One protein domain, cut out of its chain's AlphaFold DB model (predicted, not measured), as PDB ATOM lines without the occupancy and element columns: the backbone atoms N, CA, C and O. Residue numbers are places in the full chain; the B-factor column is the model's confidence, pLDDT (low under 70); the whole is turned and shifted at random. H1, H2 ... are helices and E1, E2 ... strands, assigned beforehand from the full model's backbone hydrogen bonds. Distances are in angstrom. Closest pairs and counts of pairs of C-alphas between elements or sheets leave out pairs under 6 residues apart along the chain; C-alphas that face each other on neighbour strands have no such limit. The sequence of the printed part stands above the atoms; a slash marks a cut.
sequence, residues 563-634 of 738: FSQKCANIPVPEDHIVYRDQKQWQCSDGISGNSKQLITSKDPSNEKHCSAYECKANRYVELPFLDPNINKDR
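AT A GLANCE: This is residues 563 to 634 of the 738 residues of the protein "Conjugal transfer protein" of Orientia tsutsugamushi (UniProt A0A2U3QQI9). Little regular structure is present: two small two-stranded ribbons, E1 with E4 and E2 with E3, a long loop of residues 580 to 606 that runs out and folds back, and a short last helix, H1. The 72 printed residues hold E1, E2, E3, E4 and H1 in that order, mostly strand, with only 22 residues in named elements; both sheets are antiparallel. The whole is compact, radius of gyration of the C-alphas 12.2 A, spanning 37 by 26 by 19 A.

HOW THE PARTS SIT: E1, residues 567 to 571, is antiparallel to E4, residues 616 to 620, at 139 degrees; N 568 and O 619 are 3.0 A apart. E2, residues 576 to 579, and E3, residues 607 to 610, form an antiparallel hairpin; N 608 and O 578 are 2.8 A apart. E2 and E4 are only just apart, closest 8.4 A. H1, residues 631 to 634, is apart from E1, E2 and E3; it is too short for an O i to N i+4 pair, and its one O i to N i+3 pair is within hydrogen-bond range.

IN THESE COORDINATES: E1 spans 12.5 A from C-alpha 567 at (579.257, 502.067, 379.099), E2 10.1 A, E3 9.6 A, E4 12.1 A, and H1 5.1 A to C-alpha 634 at (584.477, 490.734, 384.558).

THE WHOLE: The printed part has no cut. The link E2 to E3 is long; residues 563 to 564 and 579 to 606 have pLDDT under 70.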
ATOM      1  N   PHE A 563     591.564 503.525 378.310       62.22
ATOM      2  CA  PHE A 563     590.248 503.144 377.806       62.22
ATOM      3  C   PHE A 563     589.264 504.258 378.174       62.22
ATOM      4  O   PHE A 563     589.268 504.734 379.314       62.22
ATOM      5  N   SER A 564     588.395 504.646 377.242       65.50
ATOM      6  CA  SER A 564     587.321 505.589 377.569       65.50
ATOM      7  C   SER A 564     586.374 504.987 378.613       65.50
ATOM      8  O   SER A 564     585.631 505.742 379.236       65.50
ATOM      9  N   GLN A 565     586.381 503.648 378.773       74.44
ATOM     10  CA  GLN A 565     585.556 502.871 379.712       74.44
ATOM     11  C   GLN A 565     584.074 503.254 379.644       74.44
ATOM     12  O   GLN A 565     583.349 503.174 380.632       74.44
ATOM     13  N   LYS A 566     583.625 503.678 378.458       76.50
ATOM     14  CA  LYS A 566     582.278 504.193 378.247       76.50
ATOM     15  C   LYS A 566     581.298 503.033 378.163       76.50
ATOM     16  O   LYS A 566     581.369 502.224 377.230       76.50
ATOM     17  N   CYS A 567     580.395 502.967 379.130       77.94
ATOM     18  CA  CYS A 567     579.257 502.067 379.099       77.94
ATOM     19  C   CYS A 567     578.162 502.660 378.201       77.94
ATOM     20  O   CYS A 567     577.828 503.841 378.297       77.94
ATOM     21  N   ALA A 568     577.607 501.850 377.301       78.25
ATOM     22  CA  ALA A 568     576.464 502.244 376.487       78.25
ATOM     23  C   ALA A 568     575.557 501.044 376.206       78.25
ATOM     24  O   ALA A 568     576.007 499.895 376.181       78.25
ATOM     25  N   ASN A 569     574.280 501.322 375.957       80.00
ATOM     26  CA  ASN A 569     573.326 500.318 375.515       80.00
ATOM     27  C   ASN A 569     573.492 500.086 374.005       80.00
ATOM     28  O   ASN A 569     572.989 500.851 373.178       80.00
ATOM     29  N   ILE A 570     574.252 499.055 373.638       82.56
ATOM     30  CA  ILE A 570     574.607 498.754 372.245       82.56
ATOM     31  C   ILE A 570     573.965 497.442 371.789       82.56
ATOM     32  O   ILE A 570     573.732 496.559 372.616       82.56
ATOM     33  N   PRO A 571     573.684 497.278 370.482       85.94
ATOM     34  CA  PRO A 571     573.297 495.977 369.950       85.94
ATOM     35  C   PRO A 571     574.450 494.988 370.162       85.94
ATOM     36  O   PRO A 571     575.580 495.248 369.746       85.94
ATOM     37  N   VAL A 572     574.171 493.882 370.850       87.69
ATOM     38  CA  VAL A 572     575.210 492.934 371.271       87.69
ATOM     39  C   VAL A 572     575.666 492.113 370.065       87.69
ATOM     40  O   VAL A 572     574.820 491.510 369.411       87.69
ATOM     41  N   PRO A 573     576.971 492.034 369.764       87.75
ATOM     42  CA  PRO A 573     577.493 491.377 368.564       87.75
ATOM     43  C   PRO A 573     577.505 489.839 368.633       87.75
ATOM     44  O   PRO A 573     578.130 489.195 367.797       87.75
ATOM     45  N   GLU A 574     576.839 489.237 369.615       87.88
ATOM     46  CA  GLU A 574     576.802 487.793 369.838       87.88
ATOM     47  C   GLU A 574     575.402 487.354 370.281       87.88
ATOM     48  O   GLU A 574     574.672 488.134 370.911       87.88
ATOM     49  N   ASP A 575     575.017 486.117 369.955       84.81
ATOM     50  CA  ASP A 575     573.788 485.533 370.491       84.81
ATOM     51  C   ASP A 575     573.879 485.440 372.020       84.81
ATOM     52  O   ASP A 575     574.866 484.976 372.594       84.81
ATOM     53  N   HIS A 576     572.834 485.900 372.697       83.12
ATOM     54  CA  HIS A 576     572.786 485.935 374.153       83.12
ATOM     55  C   HIS A 576     571.345 485.834 374.648       83.12
ATOM     56  O   HIS A 576     570.380 486.053 373.913       83.12
ATOM     57  N   ILE A 577     571.198 485.501 375.926       80.25
ATOM     58  CA  ILE A 577     569.895 485.411 376.583       80.25
ATOM     59  C   ILE A 577     569.615 486.732 377.294       80.25
ATOM     60  O   ILE A 577     570.428 487.212 378.086       80.25
ATOM     61  N   VAL A 578     568.445 487.305 377.024       72.44
ATOM     62  CA  VAL A 578     567.917 488.488 377.708       72.44
ATOM     63  C   VAL A 578     566.734 488.069 378.577       72.44
ATOM     64  O   VAL A 578     565.869 487.314 378.140       72.44
ATOM     65  N   TYR A 579     566.671 488.577 379.806       67.75
ATOM     66  CA  TYR A 579     565.559 488.331 380.726       67.75
ATOM     67  C   TYR A 579     564.523 489.456 380.605       67.75
ATOM     68  O   TYR A 579     564.867 490.626 380.769       67.75
ATOM     69  N   ARG A 580     563.265 489.101 380.308       55.72
ATOM     70  CA  ARG A 580     562.189 490.033 379.910       55.72
ATOM     71  C   ARG A 580     561.825 491.085 380.975       55.72
ATOM     72  O   ARG A 580     561.466 492.193 380.601       55.72
ATOM     73  N   ASP A 581     562.000 490.766 382.262       51.41
ATOM     74  CA  ASP A 581     561.526 491.585 383.398       51.41
ATOM     75  C   ASP A 581     562.632 492.049 384.372       51.41
ATOM     76  O   ASP A 581     562.361 492.353 385.534       51.41
ATOM     77  N   GLN A 582     563.903 492.108 383.956       51.16
ATOM     78  CA  GLN A 582     564.993 492.435 384.887       51.16
ATOM     79  C   GLN A 582     565.560 493.849 384.720       51.16
ATOM     80  O   GLN A 582     565.978 494.258 383.638       51.16
ATOM     81  N   LYS A 583     565.701 494.561 385.852       51.56
ATOM     82  CA  LYS A 583     566.671 495.656 385.997       51.56
ATOM     83  C   LYS A 583     568.073 495.050 385.892       51.56
ATOM     84  O   LYS A 583     568.615 494.554 386.877       51.56
ATOM     85  N   GLN A 584     568.619 495.040 384.680       52.78
ATOM     86  CA  GLN A 584     569.980 494.587 384.414       52.78
ATOM     87  C   GLN A 584     570.980 495.421 385.222       52.78
ATOM     88  O   GLN A 584     570.808 496.625 385.417       52.78
ATOM     89  N   TRP A 585     572.053 494.773 385.669       49.31
ATOM     90  CA  TRP A 585     573.253 495.465 386.121       49.31
ATOM     91  C   TRP A 585     573.663 496.491 385.052       49.31
ATOM     92  O   TRP A 585     573.859 496.157 383.880       49.31
ATOM     93  N   GLN A 586     573.768 497.750 385.456       57.50
ATOM     94  CA  GLN A 586     574.319 498.807 384.618       57.50
ATOM     95  C   GLN A 586     575.838 498.791 384.804       57.50
ATOM     96  O   GLN A 586     576.319 498.785 385.945       57.50
ATOM     97  N   CYS A 587     576.604 498.749 383.707       62.88
ATOM     98  CA  CYS A 587     578.022 499.072 383.806       62.88
ATOM     99  C   CYS A 587     578.144 500.524 384.296       62.88
ATOM    100  O   CYS A 587     577.442 501.410 383.822       62.88
ATOM    101  N   SER A 588     578.966 500.752 385.319       58.25
ATOM    102  CA  SER A 588     579.243 502.094 385.827       58.25
ATOM    103  C   SER A 588     580.445 502.668 385.090       58.25
ATOM    104  O   SER A 588     581.473 501.994 385.021       58.25
ATOM    105  N   ASP A 589     580.351 503.906 384.613       54.47
ATOM    106  CA  ASP A 589     581.503 504.605 384.047       54.47
ATOM    107  C   ASP A 589     582.576 504.842 385.138       54.47
ATOM    108  O   ASP A 589     582.267 505.327 386.231       54.47
ATOM    109  N   GLY A 590     583.841 504.502 384.855       49.97
ATOM    110  CA  GLY A 590     585.003 504.853 385.686       49.97
ATOM    111  C   GLY A 590     585.829 503.696 386.283       49.97
ATOM    112  O   GLY A 590     585.406 502.543 386.366       49.97
ATOM    113  N   ILE A 591     587.020 504.070 386.778       43.12
ATOM    114  CA  ILE A 591     588.207 503.245 387.126       43.12
ATOM    115  C   ILE A 591     587.933 502.054 388.069       43.12
ATOM    116  O   ILE A 591     588.734 501.124 388.143       43.12
ATOM    117  N   SER A 592     586.810 502.034 388.790       46.88
ATOM    118  CA  SER A 592     586.535 500.981 389.777       46.88
ATOM    119  C   SER A 592     585.910 499.705 389.207       46.88
ATOM    120  O   SER A 592     585.914 498.704 389.917       46.88
ATOM    121  N   GLY A 593     585.383 499.698 387.970       46.38
ATOM    122  CA  GLY A 593     584.850 498.485 387.316       46.38
ATOM    123  C   GLY A 593     583.800 497.702 388.124       46.38
ATOM    124  O   GLY A 593     583.493 496.551 387.799       46.38
ATOM    125  N   ASN A 594     583.265 498.294 389.194       49.12
ATOM    126  CA  ASN A 594     582.326 497.654 390.093       49.12
ATOM    127  C   ASN A 594     580.936 497.861 389.518       49.12
ATOM    128  O   ASN A 594     580.264 498.854 389.789       49.12
ATOM    129  N   SER A 595     580.502 496.890 388.723       50.94
ATOM    130  CA  SER A 595     579.099 496.762 388.382       50.94
ATOM    131  C   SER A 595     578.284 496.734 389.699       50.94
ATOM    132  O   SER A 595     578.724 496.185 390.715       50.94
ATOM    133  N   LYS A 596     577.141 497.428 389.756       49.25
ATOM    134  CA  LYS A 596     576.271 497.421 390.946       49.25
ATOM    135  C   LYS A 596     575.354 496.207 390.889       49.25
ATOM    136  O   LYS A 596     574.578 496.079 389.945       49.25
ATOM    137  N   GLN A 597     575.416 495.356 391.914       47.22
ATOM    138  CA  GLN A 597     574.550 494.186 392.036       47.22
ATOM    139  C   GLN A 597     573.102 494.611 392.256       47.22
ATOM    140  O   GLN A 597     572.688 494.886 393.380       47.22
ATOM    141  N   LEU A 598     572.320 494.648 391.182       45.41
ATOM    142  CA  LEU A 598     570.868 494.630 391.276       45.41
ATOM    143  C   LEU A 598     570.456 493.162 391.395       45.41
ATOM    144  O   LEU A 598     570.562 492.378 390.456       45.41
ATOM    145  N   ILE A 599     570.081 492.761 392.607       47.03
ATOM    146  CA  ILE A 599     569.428 491.472 392.865       47.03
ATOM    147  C   ILE A 599     568.142 491.422 392.026       47.03
ATOM    148  O   ILE A 599     567.419 492.411 392.062       47.03
ATOM    149  N   THR A 600     567.825 490.294 391.366       49.69
ATOM    150  CA  THR A 600     566.472 489.679 391.407       49.69
ATOM    151  C   THR A 600     566.373 488.309 390.714       49.69
ATOM    152  O   THR A 600     567.256 487.893 389.971       49.69
ATOM    153  N   SER A 601     565.293 487.609 391.070       45.69
ATOM    154  CA  SER A 601     564.889 486.213 390.866       45.69
ATOM    155  C   SER A 601     565.151 485.562 389.502       45.69
ATOM    156  O   SER A 601     564.916 486.152 388.448       45.69
ATOM    157  N   LYS A 602     565.517 484.272 389.558       49.72
ATOM    158  CA  LYS A 602     565.449 483.318 388.444       49.72
ATOM    159  C   LYS A 602     564.002 482.857 388.259       49.72
ATOM    160  O   LYS A 602     563.552 481.999 389.013       49.72
ATOM    161  N   ASP A 603     563.310 483.397 387.265       52.09
ATOM    162  CA  ASP A 603     562.170 482.708 386.659       52.09
ATOM    163  C   ASP A 603     562.552 482.340 385.212       52.09
ATOM    164  O   ASP A 603     562.660 483.236 384.369       52.09
ATOM    165  N   PRO A 604     562.828 481.055 384.915       56.19
ATOM    166  CA  PRO A 604     563.227 480.612 383.579       56.19
ATOM    167  C   PRO A 604     562.118 480.777 382.524       56.19
ATOM    168  O   PRO A 604     562.391 480.672 381.333       56.19
ATOM    169  N   SER A 605     560.873 481.084 382.921       60.16
ATOM    170  CA  SER A 605     559.779 481.369 381.979       60.16
ATOM    171  C   SER A 605     559.915 482.716 381.244       60.16
ATOM    172  O   SER A 605     559.219 482.950 380.255       60.16
ATOM    173  N   ASN A 606     560.849 483.575 381.672       64.81
ATOM    174  CA  ASN A 606     561.064 484.928 381.146       64.81
ATOM    175  C   ASN A 606     562.349 485.098 380.307       64.81
ATOM    176  O   ASN A 606     562.753 486.226 380.007       64.81
ATOM    177  N   GLU A 607     562.992 483.998 379.916       71.81
ATOM    178  CA  GLU A 607     564.180 484.003 379.060       71.81
ATOM    179  C   GLU A 607     563.804 484.210 377.589       71.81
ATOM    180  O   GLU A 607     562.947 483.526 377.029       71.81
ATOM    181  N   LYS A 608     564.462 485.169 376.937       80.06
ATOM    182  CA  LYS A 608     564.370 485.383 375.496       80.06
ATOM    183  C   LYS A 608     565.756 485.247 374.885       80.06
ATOM    184  O   LYS A 608     566.655 486.024 375.198       80.06
ATOM    185  N   HIS A 609     565.912 484.280 373.989       83.38
ATOM    186  CA  HIS A 609     567.091 484.196 373.138       83.38
ATOM    187  C   HIS A 609     567.077 485.349 372.132       83.38
ATOM    188  O   HIS A 609     566.069 485.570 371.457       83.38
ATOM    189  N   CYS A 610     568.186 486.070 372.039       85.38
ATOM    190  CA  CYS A 610     568.400 487.129 371.068       85.38
ATOM    191  C   CYS A 610     569.585 486.753 370.186       85.38
ATOM    192  O   CYS A 610     570.665 486.473 370.702       85.38
ATOM    193  N   SER A 611     569.394 486.774 368.868       85.06
ATOM    194  CA  SER A 611     570.503 486.596 367.929       85.06
ATOM    195  C   SER A 611     571.445 487.807 367.928       85.06
ATOM    196  O   SER A 611     571.090 488.897 368.388       85.06
ATOM    197  N   ALA A 612     572.643 487.638 367.371       86.88
ATOM    198  CA  ALA A 612     573.636 488.689 367.226       86.88
ATOM    199  C   ALA A 612     573.038 489.943 366.565       86.88
ATOM    200  O   ALA A 612     572.431 489.900 365.490       86.88
ATOM    201  N   TYR A 613     573.246 491.068 367.237       86.88
ATOM    202  CA  TYR A 613     572.722 492.403 366.971       86.88
ATOM    203  C   TYR A 613     571.201 492.571 367.075       86.88
ATOM    204  O   TYR A 613     570.724 493.679 366.852       86.88
ATOM    205  N   GLU A 614     570.433 491.542 367.444       85.25
ATOM    206  CA  GLU A 614     568.972 491.636 367.558       85.25
ATOM    207  C   GLU A 614     568.528 492.481 368.758       85.25
ATOM    208  O   GLU A 614     567.592 493.277 368.661       85.25
ATOM    209  N   CYS A 615     569.189 492.284 369.897       84.75
ATOM    210  CA  CYS A 615     568.852 492.924 371.160       84.75
ATOM    211  C   CYS A 615     570.003 493.805 371.636       84.75
ATOM    212  O   CYS A 615     571.179 493.535 371.370       84.75
ATOM    213  N   LYS A 616     569.647 494.875 372.348       81.44
ATOM    214  CA  LYS A 616     570.610 495.777 372.974       81.44
ATOM    215  C   LYS A 616     570.835 495.386 374.428       81.44
ATOM    216  O   LYS A 616     569.902 494.948 375.101       81.44
ATOM    217  N   ALA A 617     572.065 495.557 374.891       79.38
ATOM    218  CA  ALA A 617     572.414 495.434 376.295       79.38
ATOM    219  C   ALA A 617     573.511 496.437 376.661       79.38
ATOM    220  O   ALA A 617     574.286 496.889 375.814       79.38
ATOM    221  N   ASN A 618     573.614 496.737 377.956       79.12
ATOM    222  CA  ASN A 618     574.696 497.558 378.483       79.12
ATOM    223  C   ASN A 618     576.030 496.810 378.363       79.12
ATOM    224  O   ASN A 618     576.240 495.759 378.985       79.12
ATOM    225  N   ARG A 619     576.929 497.357 377.543       84.06
ATOM    226  CA  ARG A 619     578.283 496.846 377.301       84.06
ATOM    227  C   ARG A 619     579.266 498.009 377.228       84.06
ATOM    228  O   ARG A 619     578.886 499.157 376.992       84.06
ATOM    229  N   TYR A 620     580.547 497.703 377.396       84.38
ATOM    230  CA  TYR A 620     581.600 498.653 377.052       84.38
ATOM    231  C   TYR A 620     581.769 498.668 375.534       84.38
ATOM    232  O   TYR A 620     581.982 497.620 374.931       84.38
ATOM    233  N   VAL A 621     581.706 499.848 374.913       84.25
ATOM    234  CA  VAL A 621     581.788 499.993 373.442       84.25
ATOM    235  C   VAL A 621     583.092 499.412 372.882       84.25
ATOM    236  O   VAL A 621     583.113 498.842 371.795       84.25
ATOM    237  N   GLU A 622     584.176 499.517 373.648       84.75
ATOM    238  CA  GLU A 622     585.503 499.017 373.276       84.75
ATOM    239  C   GLU A 622     585.663 497.496 373.457       84.75
ATOM    240  O   GLU A 622     586.596 496.924 372.895       84.75
ATOM    241  N   LEU A 623     584.775 496.852 374.229       88.56
ATOM    242  CA  LEU A 623     584.769 495.413 374.539       88.56
ATOM    243  C   LEU A 623     583.332 494.851 374.456       88.56
ATOM    244  O   LEU A 623     582.768 494.424 375.467       88.56
ATOM    245  N   PRO A 624     582.707 494.858 373.265       89.06
ATOM    246  CA  PRO A 624     581.266 494.648 373.123       89.06
ATOM    247  C   PRO A 624     580.810 493.196 373.363       89.06
ATOM    248  O   PRO A 624     579.632 492.970 373.634       89.06
ATOM    249  N   PHE A 625     581.725 492.221 373.297       90.62
ATOM    250  CA  PHE A 625     581.434 490.793 373.507       90.62
ATOM    251  C   PHE A 625     581.435 490.365 374.978       90.62
ATOM    252  O   PHE A 625     580.900 489.313 375.304       90.62
ATOM    253  N   LEU A 626     582.042 491.147 375.875       88.19
ATOM    254  CA  LEU A 626     582.179 490.760 377.279       88.19
ATOM    255  C   LEU A 626     581.006 491.291 378.100       88.19
ATOM    256  O   LEU A 626     580.736 492.496 378.100       88.19
ATOM    257  N   ASP A 627     580.338 490.411 378.846       84.62
ATOM    258  CA  ASP A 627     579.251 490.822 379.726       84.62
ATOM    259  C   ASP A 627     579.791 491.237 381.112       84.62
ATOM    260  O   ASP A 627     580.304 490.392 381.853       84.62
ATOM    261  N   PRO A 628     579.640 492.504 381.552       77.12
ATOM    262  CA  PRO A 628     580.063 492.927 382.895       77.12
ATOM    263  C   PRO A 628     579.364 492.168 384.046       77.12
ATOM    264  O   PRO A 628     579.813 492.212 385.204       77.12
ATOM    265  N   ASN A 629     578.275 491.463 383.743       73.06
ATOM    266  CA  ASN A 629     577.423 490.771 384.707       73.06
ATOM    267  C   ASN A 629     577.875 489.330 384.943       73.06
ATOM    268  O   ASN A 629     577.530 488.736 385.965       73.06
ATOM    269  N   ILE A 630     578.695 488.788 384.042       77.31
ATOM    270  CA  ILE A 630     579.263 487.451 384.148       77.31
ATOM    271  C   ILE A 630     580.621 487.547 384.855       77.31
ATOM    272  O   ILE A 630     581.505 488.304 384.461       77.31
ATOM    273  N   ASN A 631     580.820 486.756 385.914       75.88
ATOM    274  CA  ASN A 631     582.051 486.803 386.719       75.88
ATOM    275  C   ASN A 631     583.323 486.505 385.899       75.88
ATOM    276  O   ASN A 631     584.349 487.156 386.107       75.88
ATOM    277  N   LYS A 632     583.250 485.544 384.966       81.00
ATOM    278  CA  LYS A 632     584.351 485.188 384.051       81.00
ATOM    279  C   LYS A 632     584.759 486.396 383.198       81.00
ATOM    280  O   LYS A 632     585.930 486.774 383.178       81.00
ATOM    281  N   ASP A 633     583.783 487.052 382.581       83.94
ATOM    282  CA  ASP A 633     583.993 488.202 381.698       83.94
ATOM    283  C   ASP A 633     584.456 489.441 382.460       83.94
ATOM    284  O   ASP A 633     585.340 490.151 381.993       83.94
ATOM    285  N   ARG A 634     583.976 489.657 383.688       82.12
ATOM    286  CA  ARG A 634     584.477 490.734 384.558       82.12
ATOM    287  C   ARG A 634     585.976 490.619 384.819       82.12
ATOM    288  O   ARG A 634     586.680 491.628 384.860       82.12
TER     289      ARG A 634